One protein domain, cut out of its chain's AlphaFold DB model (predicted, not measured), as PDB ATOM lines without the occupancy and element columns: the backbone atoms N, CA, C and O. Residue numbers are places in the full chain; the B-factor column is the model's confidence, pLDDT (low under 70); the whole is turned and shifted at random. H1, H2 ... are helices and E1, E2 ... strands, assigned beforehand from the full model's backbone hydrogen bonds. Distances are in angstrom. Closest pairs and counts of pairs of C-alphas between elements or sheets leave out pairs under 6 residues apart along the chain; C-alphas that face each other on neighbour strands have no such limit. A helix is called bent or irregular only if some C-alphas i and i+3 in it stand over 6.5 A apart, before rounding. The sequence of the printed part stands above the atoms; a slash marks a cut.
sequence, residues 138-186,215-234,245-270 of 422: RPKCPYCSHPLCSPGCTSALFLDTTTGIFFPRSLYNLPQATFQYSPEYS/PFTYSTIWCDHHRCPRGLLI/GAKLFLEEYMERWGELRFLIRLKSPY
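What this domain is: This is residues 138 to 186, 215 to 234 and 245 to 270 of the 422 residues of the protein "F-box domain-containing protein" of Arthrobotrys oligospora (strain ATCC 24927 / CBS 115.81 / DSM 1491) (UniProt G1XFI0). Look for a small, twisted four-stranded sheet amid long loops; the long helix H2 grazes it and kinks near residue 259, and residues 261 to 270, of which 261 to 265 belong to H2, stick out. The 95 printed residues, under half in named elements, include E1, E2, E3, H1, E4, H2 in that order, class mixed. The mixed sheet runs E2 E1 E4 E3. The whole is compact, radius of gyration of the C-alphas 14.2 A, spanning 49 by 33 by 28 A.

Where its parts are: Find C-alpha 157 at (250.530, 198.017, 218.658), where E1, residues 157 to 160, begins. E2 is 166 to 168, E3 177 to 179, H1 183 to 186. E4, 216 to 222, runs 16.1 A; H2, 246 to 265, is only just irregular, with C-alphas 259 and 262 6.6 A apart, and runs 25.9 A to its end at C-alpha 265 at (268.650, 179.664, 224.406).

How they stand to each other: See hairpin E1 and E2, antiparallel: N 158 and O 167, 2.8 A. E1 and E4 are antiparallel: N 157 and O 222, 2.7 A. E4 and E3 are parallel: N 178 and O 216, 2.8 A. H2 only grazes the sheet with residues 249 to 256; H1 is not on it. In H2, 10 of 16 O i to N i+4 pairs are within hydrogen-bond range; H1 is too short for one.

The domain as a whole: Across the cuts, C-alphas 186 and 215 are 15.2 A apart, 234 and 245 9.8 A. Of the links printed whole, none is long. Confidence is under 70 in 29 residues, among them 256 to 270.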
ATOM      1  N   ARG A 138     252.057 215.771 212.455       79.50
ATOM      2  CA  ARG A 138     252.160 214.400 212.963       79.50
ATOM      3  C   ARG A 138     253.570 213.855 212.742       79.50
ATOM      4  O   ARG A 138     254.110 214.006 211.641       79.50
ATOM      5  N   PRO A 139     254.151 213.175 213.744       84.44
ATOM      6  CA  PRO A 139     255.422 212.505 213.553       84.44
ATOM      7  C   PRO A 139     255.294 211.493 212.413       84.44
ATOM      8  O   PRO A 139     254.308 210.758 212.296       84.44
ATOM      9  N   LYS A 140     256.302 211.479 211.546       86.56
ATOM     10  CA  LYS A 140     256.404 210.503 210.465       86.56
ATOM     11  C   LYS A 140     257.033 209.228 211.007       86.56
ATOM     12  O   LYS A 140     257.940 209.271 211.833       86.56
ATOM     13  N   CYS A 141     256.565 208.090 210.516       84.62
ATOM     14  CA  CYS A 141     257.167 206.800 210.797       84.62
ATOM     15  C   CYS A 141     258.635 206.811 210.340       84.62
ATOM     16  O   CYS A 141     258.883 207.122 209.170       84.62
ATOM     17  N   PRO A 142     259.605 206.438 211.193       82.12
ATOM     18  CA  PRO A 142     261.026 206.468 210.836       82.12
ATOM     19  C   PRO A 142     261.359 205.493 209.698       82.12
ATOM     20  O   PRO A 142     262.328 205.683 208.968       82.12
ATOM     21  N   TYR A 143     260.531 204.464 209.507       81.56
ATOM     22  CA  TYR A 143     260.788 203.411 208.533       81.56
ATOM     23  C   TYR A 143     260.182 203.728 207.156       81.56
ATOM     24  O   TYR A 143     260.861 203.568 206.153       81.56
ATOM     25  N   CYS A 144     258.935 204.205 207.055       79.50
ATOM     26  CA  CYS A 144     258.311 204.489 205.744       79.50
ATOM     27  C   CYS A 144     257.932 205.949 205.500       79.50
ATOM     28  O   CYS A 144     257.302 206.248 204.489       79.50
ATOM     29  N   SER A 145     258.250 206.843 206.435       82.44
ATOM     30  CA  SER A 145     257.921 208.273 206.375       82.44
ATOM     31  C   SER A 145     256.422 208.606 206.306       82.44
ATOM     32  O   SER A 145     256.064 209.780 206.199       82.44
ATOM     33  N   HIS A 146     255.535 207.613 206.413       82.75
ATOM     34  CA  HIS A 146     254.094 207.828 206.488       82.75
ATOM     35  C   HIS A 146     253.715 208.449 207.843       82.75
ATOM     36  O   HIS A 146     254.333 208.091 208.850       82.75
ATOM     37  N   PRO A 147     252.725 209.358 207.912       85.94
ATOM     38  CA  PRO A 147     252.259 209.905 209.184       85.94
ATOM     39  C   PRO A 147     251.832 208.787 210.139       85.94
ATOM     40  O   PRO A 147     251.077 207.890 209.756       85.94
ATOM     41  N   LEU A 148     252.315 208.826 211.381       85.12
ATOM     42  CA  LEU A 148     251.923 207.842 212.381       85.12
ATOM     43  C   LEU A 148     250.450 208.007 212.771       85.12
ATOM     44  O   LEU A 148     249.905 209.114 212.829       85.12
ATOM     45  N   CYS A 149     249.820 206.872 213.083       86.00
ATOM     46  CA  CYS A 149     248.574 206.845 213.840       86.00
ATOM     47  C   CYS A 149     248.734 207.657 215.132       86.00
ATOM     48  O   CYS A 149     249.796 207.642 215.751       86.00
ATOM     49  N   SER A 150     247.652 208.292 215.585       85.75
ATOM     50  CA  SER A 150     247.597 208.772 216.967       85.75
ATOM     51  C   SER A 150     247.854 207.596 217.928       85.75
ATOM     52  O   SER A 150     247.355 206.495 217.661       85.75
ATOM     53  N   PRO A 151     248.541 207.802 219.071       85.31
ATOM     54  CA  PRO A 151     248.616 206.813 220.148       85.31
ATOM     55  C   PRO A 151     247.217 206.407 220.641       85.31
ATOM     56  O   PRO A 151     247.012 205.323 221.180       85.31
ATOM     57  N   GLY A 152     246.227 207.266 220.382       84.38
ATOM     58  CA  GLY A 152     244.808 207.018 220.560       84.38
ATOM     59  C   GLY A 152     244.156 206.091 219.524       84.38
ATOM     60  O   GLY A 152     242.929 206.030 219.473       84.38
ATOM     61  N   CYS A 153     244.904 205.370 218.691       84.00
ATOM     62  CA  CYS A 153     244.337 204.409 217.745       84.00
ATOM     63  C   CYS A 153     243.978 203.090 218.452       84.00
ATOM     64  O   CYS A 153     244.789 202.526 219.178       84.00
ATOM     65  N   THR A 154     242.754 202.588 218.275       79.88
ATOM     66  CA  THR A 154     242.275 201.363 218.952       79.88
ATOM     67  C   THR A 154     243.008 200.102 218.504       79.88
ATOM     68  O   THR A 154     243.215 199.210 219.317       79.88
ATOM     69  N   SER A 155     243.458 200.052 217.251       78.31
ATOM     70  CA  SER A 155     244.243 198.943 216.699       78.31
ATOM     71  C   SER A 155     245.756 199.136 216.822       78.31
ATOM     72  O   SER A 155     246.507 198.432 216.153       78.31
ATOM     73  N   ALA A 156     246.221 200.102 217.623       83.00
ATOM     74  CA  ALA A 156     247.647 200.354 217.801       83.00
ATOM     75  C   ALA A 156     248.349 199.233 218.583       83.00
ATOM     76  O   ALA A 156     247.932 198.866 219.680       83.00
ATOM     77  N   LEU A 157     249.468 198.780 218.028       82.19
ATOM     78  CA  LEU A 157     250.530 198.017 218.658       82.19
ATOM     79  C   LEU A 157     251.772 198.913 218.720       82.19
ATOM     80  O   LEU A 157     252.241 199.419 217.698       82.19
ATOM     81  N   PHE A 158     252.299 199.120 219.914       85.31
ATOM     82  CA  PHE A 158     253.471 199.938 220.185       85.31
ATOM     83  C   PHE A 158     254.702 199.049 220.190       85.31
ATOM     84  O   PHE A 158     254.758 198.107 220.978       85.31
ATOM     85  N   LEU A 159     255.678 199.340 219.326       85.25
ATOM     86  CA  LEU A 159     256.984 198.695 219.428       85.25
ATOM     87  C   LEU A 159     257.757 199.346 220.568       85.25
ATOM     88  O   LEU A 159     258.269 200.459 220.420       85.25
ATOM     89  N   ASP A 160     257.809 198.663 221.703       82.06
ATOM     90  CA  ASP A 160     258.512 199.152 222.876       82.06
ATOM     91  C   ASP A 160     260.027 199.121 222.651       82.06
ATOM     92  O   ASP A 160     260.611 198.111 222.261       82.06
ATOM     93  N   THR A 161     260.676 200.258 222.889       81.94
ATOM     94  CA  THR A 161     262.107 200.417 222.596       81.94
ATOM     95  C   THR A 161     263.023 199.750 223.601       81.94
ATOM     96  O   THR A 161     264.200 199.568 223.312       81.94
ATOM     97  N   THR A 162     262.510 199.425 224.783       75.44
ATOM     98  CA  THR A 162     263.310 198.767 225.813       75.44
ATOM     99  C   THR A 162     263.335 197.274 225.530       75.44
ATOM    100  O   THR A 162     264.398 196.684 225.445       75.44
ATOM    101  N   THR A 163     262.159 196.700 225.299       69.25
ATOM    102  CA  THR A 163     261.949 195.247 225.256       69.25
ATOM    103  C   THR A 163     261.956 194.668 223.841       69.25
ATOM    104  O   THR A 163     262.093 193.461 223.662       69.25
ATOM    105  N   GLY A 164     261.757 195.501 222.812       73.44
ATOM    106  CA  GLY A 164     261.596 195.039 221.432       73.44
ATOM    107  C   GLY A 164     260.295 194.263 221.186       73.44
ATOM    108  O   GLY A 164     260.184 193.580 220.172       73.44
ATOM    109  N   ILE A 165     259.312 194.344 222.088       74.12
ATOM    110  CA  ILE A 165     258.024 193.650 221.964       74.12
ATOM    111  C   ILE A 165     256.949 194.626 221.478       74.12
ATOM    112  O   ILE A 165     256.926 195.801 221.854       74.12
ATOM    113  N   PHE A 166     256.030 194.125 220.649       78.88
ATOM    114  CA  PHE A 166     254.811 194.848 220.308       78.88
ATOM    115  C   PHE A 166     253.756 194.692 221.405       78.88
ATOM    116  O   PHE A 166     253.251 193.592 221.633       78.88
ATOM    117  N   PHE A 167     253.382 195.804 222.036       75.00
ATOM    118  CA  PHE A 167     252.303 195.854 223.020       75.00
ATOM    119  C   PHE A 167     251.045 196.476 222.424       75.00
ATOM    120  O   PHE A 167     251.120 197.575 221.870       75.00
ATOM    121  N   PRO A 168     249.867 195.855 222.567       78.00
ATOM    122  CA  PRO A 168     248.626 196.505 222.188       78.00
ATOM    123  C   PRO A 168     248.367 197.733 223.057       78.00
ATOM    124  O   PRO A 168     248.797 197.819 224.209       78.00
ATOM    125  N   ARG A 169     247.615 198.689 222.508       80.38
ATOM    126  CA  ARG A 169     247.267 199.943 223.184       80.38
ATOM    127  C   ARG A 169     246.729 199.747 224.598       80.38
ATOM    128  O   ARG A 169     247.035 200.549 225.472       80.38
ATOM    129  N   SER A 170     245.909 198.723 224.811       74.38
ATOM    130  CA  SER A 170     245.322 198.414 226.119       74.38
ATOM    131  C   SER A 170     246.373 198.139 227.197       74.38
ATOM    132  O   SER A 170     246.085 198.330 228.375       74.38
ATOM    133  N   LEU A 171     247.574 197.713 226.799       71.12
ATOM    134  CA  LEU A 171     248.669 197.324 227.691       71.12
ATOM    135  C   LEU A 171     249.788 198.353 227.751       71.12
ATOM    136  O   LEU A 171     250.634 198.290 228.640       71.12
ATOM    137  N   TYR A 172     249.793 199.303 226.822       77.94
ATOM    138  CA  TYR A 172     250.807 200.336 226.767       77.94
ATOM    139  C   TYR A 172     250.386 201.555 227.590       77.94
ATOM    140  O   TYR A 172     249.275 202.068 227.451       77.94
ATOM    141  N   ASN A 173     251.273 202.044 228.458       79.44
ATOM    142  CA  ASN A 173     250.985 203.174 229.342       79.44
ATOM    143  C   ASN A 173     251.038 204.507 228.576       79.44
ATOM    144  O   ASN A 173     252.008 205.256 228.674       79.44
ATOM    145  N   LEU A 174     249.987 204.791 227.800       82.44
ATOM    146  CA  LEU A 174     249.918 205.949 226.902       82.44
ATOM    147  C   LEU A 174     250.236 207.303 227.551       82.44
ATOM    148  O   LEU A 174     250.964 208.067 226.925       82.44
ATOM    149  N   PRO A 175     249.740 207.636 228.762       81.69
ATOM    150  CA  PRO A 175     250.059 208.919 229.394       81.69
ATOM    151  C   PRO A 175     251.561 209.133 229.608       81.69
ATOM    152  O   PRO A 175     252.046 210.255 229.556       81.69
ATOM    153  N   GLN A 176     252.304 208.053 229.838       79.69
ATOM    154  CA  GLN A 176     253.748 208.091 230.069       79.69
ATOM    155  C   GLN A 176     254.546 207.697 228.820       79.69
ATOM    156  O   GLN A 176     255.771 207.576 228.897       79.69
ATOM    157  N   ALA A 177     253.865 207.465 227.695       83.31
ATOM    158  CA  ALA A 177     254.481 206.976 226.481       83.31
ATOM    159  C   ALA A 177     255.107 208.117 225.675       83.31
ATOM    160  O   ALA A 177     254.428 209.073 225.297       83.31
ATOM    161  N   THR A 178     256.387 207.994 225.342       88.12
ATOM    162  CA  THR A 178     257.128 208.954 224.522       88.12
ATOM    163  C   THR A 178     257.557 208.312 223.209       88.12
ATOM    164  O   THR A 178     258.004 207.167 223.145       88.12
ATOM    165  N   PHE A 179     257.402 209.056 222.117       88.94
ATOM    166  CA  PHE A 179     257.867 208.607 220.812       88.94
ATOM    167  C   PHE A 179     259.374 208.847 220.690       88.94
ATOM    168  O   PHE A 179     259.822 209.987 220.820       88.94
ATOM    169  N   GLN A 180     260.148 207.797 220.401       87.44
ATOM    170  CA  GLN A 180     261.616 207.846 220.363       87.44
ATOM    171  C   GLN A 180     262.164 208.934 219.423       87.44
ATOM    172  O   GLN A 180     263.195 209.534 219.712       87.44
ATOM    173  N   TYR A 181     261.472 209.203 218.313       83.81
ATOM    174  CA  TYR A 181     261.898 210.173 217.296       83.81
ATOM    175  C   TYR A 181     261.147 211.505 217.398       83.81
ATOM    176  O   TYR A 181     261.082 212.251 216.422       83.81
ATOM    177  N   SER A 182     260.541 211.807 218.553       81.81
ATOM    178  CA  SER A 182     259.951 213.129 218.775       81.81
ATOM    179  C   SER A 182     261.046 214.211 218.700       81.81
ATOM    180  O   SER A 182     262.125 214.024 219.274       81.81
ATOM    181  N   PRO A 183     260.798 215.361 218.040       70.19
ATOM    182  CA  PRO A 183     261.737 216.486 218.014       70.19
ATOM    183  C   PRO A 183     262.119 216.965 219.421       70.19
ATOM    184  O   PRO A 183     263.267 217.324 219.666       70.19
ATOM    185  N   GLU A 184     261.169 216.890 220.355       67.81
ATOM    186  CA  GLU A 184     261.341 217.241 221.770       67.81
ATOM    187  C   GLU A 184     262.405 216.373 222.459       67.81
ATOM    188  O   GLU A 184     263.111 216.846 223.341       67.81
ATOM    189  N   TYR A 185     262.565 215.121 222.020       61.50
ATOM    190  CA  TYR A 185     263.588 214.209 222.535       61.50
ATOM    191  C   TYR A 185     264.963 214.459 221.892       61.50
ATOM    192  O   TYR A 185     266.002 214.161 222.476       61.50
ATOM    193  N   SER A 186     264.973 215.030 220.683       54.78
ATOM    194  CA  SER A 186     266.187 215.260 219.892       54.78
ATOM    195  C   SER A 186     266.950 216.522 220.309       54.78
ATOM    196  O   SER A 186     268.157 216.593 220.084       54.78
ATOM    197  N   PRO A 215     259.919 207.022 231.538       69.94
ATOM    198  CA  PRO A 215     258.893 207.110 230.512       69.94
ATOM    199  C   PRO A 215     258.957 205.883 229.597       69.94
ATOM    200  O   PRO A 215     260.036 205.349 229.326       69.94
ATOM    201  N   PHE A 216     257.787 205.424 229.156       78.62
ATOM    202  CA  PHE A 216     257.657 204.292 228.245       78.62
ATOM    203  C   PHE A 216     258.000 204.766 226.835       78.62
ATOM    204  O   PHE A 216     257.226 205.491 226.223       78.62
ATOM    205  N   THR A 217     259.154 204.396 226.299       85.56
ATOM    206  CA  THR A 217     259.560 204.881 224.975       85.56
ATOM    207  C   THR A 217     259.199 203.858 223.896       85.56
ATOM    208  O   THR A 217     259.607 202.699 223.993       85.56
ATOM    209  N   TYR A 218     258.511 204.280 222.828       88.12
ATOM    210  CA  TYR A 218     258.179 203.435 221.666       88.12
ATOM    211  C   TYR A 218     258.805 203.962 220.363       88.12
ATOM    212  O   TYR A 218     258.927 205.175 220.171       88.12
ATOM    213  N   SER A 219     259.199 203.062 219.450       85.31
ATOM    214  CA  SER A 219     259.830 203.438 218.168       85.31
ATOM    215  C   SER A 219     258.839 203.573 217.018       85.31
ATOM    216  O   SER A 219     259.084 204.314 216.070       85.31
ATOM    217  N   THR A 220     257.706 202.872 217.069       85.44
ATOM    218  CA  THR A 220     256.651 202.992 216.060       85.44
ATOM    219  C   THR A 220     255.302 202.539 216.592       85.44
ATOM    220  O   THR A 220     255.217 201.833 217.598       85.44
ATOM    221  N   ILE A 221     254.251 202.939 215.878       82.75
ATOM    222  CA  ILE A 221     252.888 202.452 216.069       82.75
ATOM    223  C   ILE A 221     252.504 201.652 214.835       82.75
ATOM    224  O   ILE A 221     252.407 202.194 213.725       82.75
ATOM    225  N   TRP A 222     252.236 200.372 215.060       83.44
ATOM    226  CA  TRP A 222     251.606 199.504 214.090       83.44
ATOM    227  C   TRP A 222     250.100 199.527 214.299       83.44
ATOM    228  O   TRP A 222     249.627 199.178 215.365       83.44
ATOM    229  N   CYS A 223     249.318 199.950 213.319       79.56
ATOM    230  CA  CYS A 223     247.862 199.983 213.443       79.56
ATOM    231  C   CYS A 223     247.217 199.564 212.130       79.56
ATOM    232  O   CYS A 223     247.874 199.479 211.096       79.56
ATOM    233  N   ASP A 224     245.901 199.385 212.118       73.25
ATOM    234  CA  ASP A 224     245.194 199.082 210.869       73.25
ATOM    235  C   ASP A 224     245.357 200.183 209.821       73.25
ATOM    236  O   ASP A 224     245.402 199.889 208.631       73.25
ATOM    237  N   HIS A 225     245.518 201.440 210.238       79.12
ATOM    238  CA  HIS A 225     245.688 202.569 209.322       79.12
ATOM    239  C   HIS A 225     247.113 202.711 208.780       79.12
ATOM    240  O   HIS A 225     247.287 203.202 207.667       79.12
ATOM    241  N   HIS A 226     248.114 202.283 209.547       76.81
ATOM    242  CA  HIS A 226     249.524 202.448 209.234       76.81
ATOM    243  C   HIS A 226     250.280 201.190 209.636       76.81
ATOM    244  O   HIS A 226     250.500 200.906 210.817       76.81
ATOM    245  N   ARG A 227     250.688 200.447 208.608       69.12
ATOM    246  CA  ARG A 227     251.472 199.239 208.759       69.12
ATOM    247  C   ARG A 227     252.802 199.351 208.045       69.12
ATOM    248  O   ARG A 227     252.865 199.635 206.851       69.12
ATOM    249  N   CYS A 228     253.864 199.195 208.820       70.31
ATOM    250  CA  CYS A 228     255.212 199.528 208.418       70.31
ATOM    251  C   CYS A 228     256.194 198.556 209.069       70.31
ATOM    252  O   CYS A 228     256.003 198.265 210.250       70.31
ATOM    253  N   PRO A 229     257.245 198.106 208.362       61.12
ATOM    254  CA  PRO A 229     257.630 198.420 206.974       61.12
ATOM    255  C   PRO A 229     256.767 197.734 205.904       61.12
ATOM    256  O   PRO A 229     256.487 196.545 206.001       61.12
ATOM    257  N   ARG A 230     256.428 198.453 204.818       54.81
ATOM    258  CA  ARG A 230     255.751 197.882 203.627       54.81
ATOM    259  C   ARG A 230     256.605 196.859 202.856       54.81
ATOM    260  O   ARG A 230     256.121 196.251 201.914       54.81
ATOM    261  N   GLY A 231     257.869 196.688 203.243       52.44
ATOM    262  CA  GLY A 231     258.860 195.891 202.526       52.44
ATOM    263  C   GLY A 231     259.807 195.138 203.448       52.44
ATOM    264  O   GLY A 231     261.000 195.104 203.174       52.44
ATOM    265  N   LEU A 232     259.299 194.547 204.538       51.78
ATOM    266  CA  LEU A 232     260.090 193.681 205.432       51.78
ATOM    267  C   LEU A 232     260.809 192.533 204.702       51.78
ATOM    268  O   LEU A 232     261.790 192.002 205.209       51.78
ATOM    269  N   LEU A 233     260.324 192.182 203.511       44.47
ATOM    270  CA  LEU A 233     260.820 191.091 202.681       44.47
ATOM    271  C   LEU A 233     261.631 191.557 201.465       44.47
ATOM    272  O   LEU A 233     262.114 190.710 200.721       44.47
ATOM    273  N   ILE A 234     261.771 192.868 201.229       48.34
ATOM    274  CA  ILE A 234     262.506 193.365 200.058       48.34
ATOM    275  C   ILE A 234     264.007 193.169 200.320       48.34
ATOM    276  O   ILE A 234     264.542 193.788 201.246       48.34
ATOM    277  N   GLY A 245     263.777 202.415 206.103       74.44
ATOM    278  CA  GLY A 245     262.865 201.338 205.726       74.44
ATOM    279  C   GLY A 245     262.932 200.147 206.668       74.44
ATOM    280  O   GLY A 245     263.117 200.270 207.880       74.44
ATOM    281  N   ALA A 246     262.794 198.969 206.066       69.81
ATOM    282  CA  ALA A 246     262.895 197.697 206.760       69.81
ATOM    283  C   ALA A 246     264.273 197.450 207.383       69.81
ATOM    284  O   ALA A 246     264.350 196.732 208.373       69.81
ATOM    285  N   LYS A 247     265.338 198.074 206.853       72.25
ATOM    286  CA  LYS A 247     266.692 197.944 207.403       72.25
ATOM    287  C   LYS A 247     266.771 198.485 208.816       72.25
ATOM    288  O   LYS A 247     267.219 197.789 209.711       72.25
ATOM    289  N   LEU A 248     266.325 199.729 208.981       77.19
ATOM    290  CA  LEU A 248     266.370 200.425 210.259       77.19
ATOM    291  C   LEU A 248     265.498 199.706 211.279       77.19
ATOM    292  O   LEU A 248     265.932 199.466 212.395       77.19
ATOM    293  N   PHE A 249     264.301 199.295 210.848       77.38
ATOM    294  CA  PHE A 249     263.423 198.474 211.669       77.38
ATOM    295  C   PHE A 249     264.133 197.202 212.126       77.38
ATOM    296  O   PHE A 249     264.169 196.934 213.318       77.38
ATOM    297  N   LEU A 250     264.717 196.433 211.201       71.50
ATOM    298  CA  LEU A 250     265.377 195.178 211.536       71.50
ATOM    299  C   LEU A 250     266.606 195.405 212.414       71.50
ATOM    300  O   LEU A 250     266.810 194.632 213.332       71.50
ATOM    301  N   GLU A 251     267.412 196.435 212.168       74.38
ATOM    302  CA  GLU A 251     268.579 196.758 212.995       74.38
ATOM    303  C   GLU A 251     268.172 197.120 214.422       74.38
ATOM    304  O   GLU A 251     268.672 196.505 215.355       74.38
ATOM    305  N   GLU A 252     267.210 198.027 214.601       75.19
ATOM    306  CA  GLU A 252     266.703 198.401 215.928       75.19
ATOM    307  C   GLU A 252     266.042 197.220 216.634       75.19
ATOM    308  O   GLU A 252     266.207 197.018 217.836       75.19
ATOM    309  N   TYR A 253     265.296 196.425 215.873       70.19
ATOM    310  CA  TYR A 253     264.649 195.229 216.369       70.19
ATOM    311  C   TYR A 253     265.679 194.173 216.787       70.19
ATOM    312  O   TYR A 253     265.557 193.620 217.873       70.19
ATOM    313  N   MET A 254     266.721 193.937 215.982       66.56
ATOM    314  CA  MET A 254     267.795 192.959 216.215       66.56
ATOM    315  C   MET A 254     268.767 193.373 217.321       66.56
ATOM    316  O   MET A 254     269.203 192.525 218.099       66.56
ATOM    317  N   GLU A 255     269.094 194.662 217.418       70.12
ATOM    318  CA  GLU A 255     269.911 195.224 218.496       70.12
ATOM    319  C   GLU A 255     269.243 194.987 219.857       70.12
ATOM    320  O   GLU A 255     269.894 194.568 220.813       70.12
ATOM    321  N   ARG A 256     267.917 195.159 219.916       67.44
ATOM    322  CA  ARG A 256     267.101 194.963 221.127       67.44
ATOM    323  C   ARG A 256     266.706 193.507 221.357       67.44
ATOM    324  O   ARG A 256     266.535 193.079 222.493       67.44
ATOM    325  N   TRP A 257     266.674 192.705 220.296       58.19
ATOM    326  CA  TRP A 257     266.479 191.254 220.350       58.19
ATOM    327  C   TRP A 257     267.530 190.517 221.164       58.19
ATOM    328  O   TRP A 257     267.309 189.360 221.511       58.19
ATOM    329  N   GLY A 258     268.660 191.160 221.479       53.59
ATOM    330  CA  GLY A 258     269.609 190.677 222.478       53.59
ATOM    331  C   GLY A 258     268.923 190.211 223.766       53.59
ATOM    332  O   GLY A 258     269.323 189.185 224.310       53.59
ATOM    333  N   GLU A 259     267.850 190.890 224.182       51.66
ATOM    334  CA  GLU A 259     267.045 190.494 225.337       51.66
ATOM    335  C   GLU A 259     266.210 189.254 225.027       51.66
ATOM    336  O   GLU A 259     266.327 188.263 225.726       51.66
ATOM    337  N   LEU A 260     265.500 189.199 223.898       52.25
ATOM    338  CA  LEU A 260     264.756 188.005 223.471       52.25
ATOM    339  C   LEU A 260     265.650 186.797 223.114       52.25
ATOM    340  O   LEU A 260     265.132 185.696 222.927       52.25
ATOM    341  N   ARG A 261     266.988 186.923 223.069       52.41
ATOM    342  CA  ARG A 261     267.903 185.781 222.856       52.41
ATOM    343  C   ARG A 261     267.768 184.698 223.923       52.41
ATOM    344  O   ARG A 261     268.128 183.555 223.630       52.41
ATOM    345  N   PHE A 262     267.240 184.982 225.120       53.69
ATOM    346  CA  PHE A 262     266.916 183.890 226.048       53.69
ATOM    347  C   PHE A 262     265.857 182.949 225.434       53.69
ATOM    348  O   PHE A 262     266.011 181.740 225.572       53.69
ATOM    349  N   LEU A 263     264.893 183.440 224.632       52.28
ATOM    350  CA  LEU A 263     263.946 182.605 223.864       52.28
ATOM    351  C   LEU A 263     264.647 181.702 222.838       52.28
ATOM    352  O   LEU A 263     264.140 180.629 222.514       52.28
ATOM    353  N   ILE A 264     265.816 182.106 222.324       48.50
ATOM    354  CA  ILE A 264     266.661 181.249 221.474       48.50
ATOM    355  C   ILE A 264     267.422 180.229 222.328       48.50
ATOM    356  O   ILE A 264     267.461 179.059 221.961       48.50
ATOM    357  N   ARG A 265     267.980 180.613 223.487       48.16
ATOM    358  CA  ARG A 265     268.650 179.664 224.406       48.16
ATOM    359  C   ARG A 265     267.700 178.577 224.924       48.16
ATOM    360  O   ARG A 265     268.127 177.450 225.160       48.16
ATOM    361  N   LEU A 266     266.411 178.893 225.019       48.78
ATOM    362  CA  LEU A 266     265.335 177.972 225.390       48.78
ATOM    363  C   LEU A 266     265.001 176.929 224.305       48.78
ATOM    364  O   LEU A 266     264.318 175.955 224.599       48.78
ATOM    365  N   LYS A 267     265.540 177.061 223.078       44.34
ATOM    366  CA  LYS A 267     265.489 176.010 222.040       44.34
ATOM    367  C   LYS A 267     266.435 174.831 222.314       44.34
ATOM    368  O   LYS A 267     266.468 173.905 221.507       44.34
ATOM    369  N   SER A 268     267.222 174.841 223.396       43.78
ATOM    370  CA  SER A 268     268.092 173.705 223.699       43.78
ATOM    371  C   SER A 268     267.253 172.504 224.155       43.78
ATOM    372  O   SER A 268     266.621 172.593 225.210       43.78
ATOM    373  N   PRO A 269     267.291 171.355 223.452       43.75
ATOM    374  CA  PRO A 269     266.675 170.111 223.928       43.75
ATOM    375  C   PRO A 269     267.270 169.624 225.265       43.75
ATOM    376  O   PRO A 269     266.745 168.698 225.875       43.75
ATOM    377  N   TYR A 270     268.343 170.264 225.743       38.88
ATOM    378  CA  TYR A 270     269.009 169.992 227.015       38.88
ATOM    379  C   TYR A 270     268.599 170.946 228.148       38.88
ATOM    380  O   TYR A 270     269.128 170.841 229.256       38.88
TER     381      TYR A 270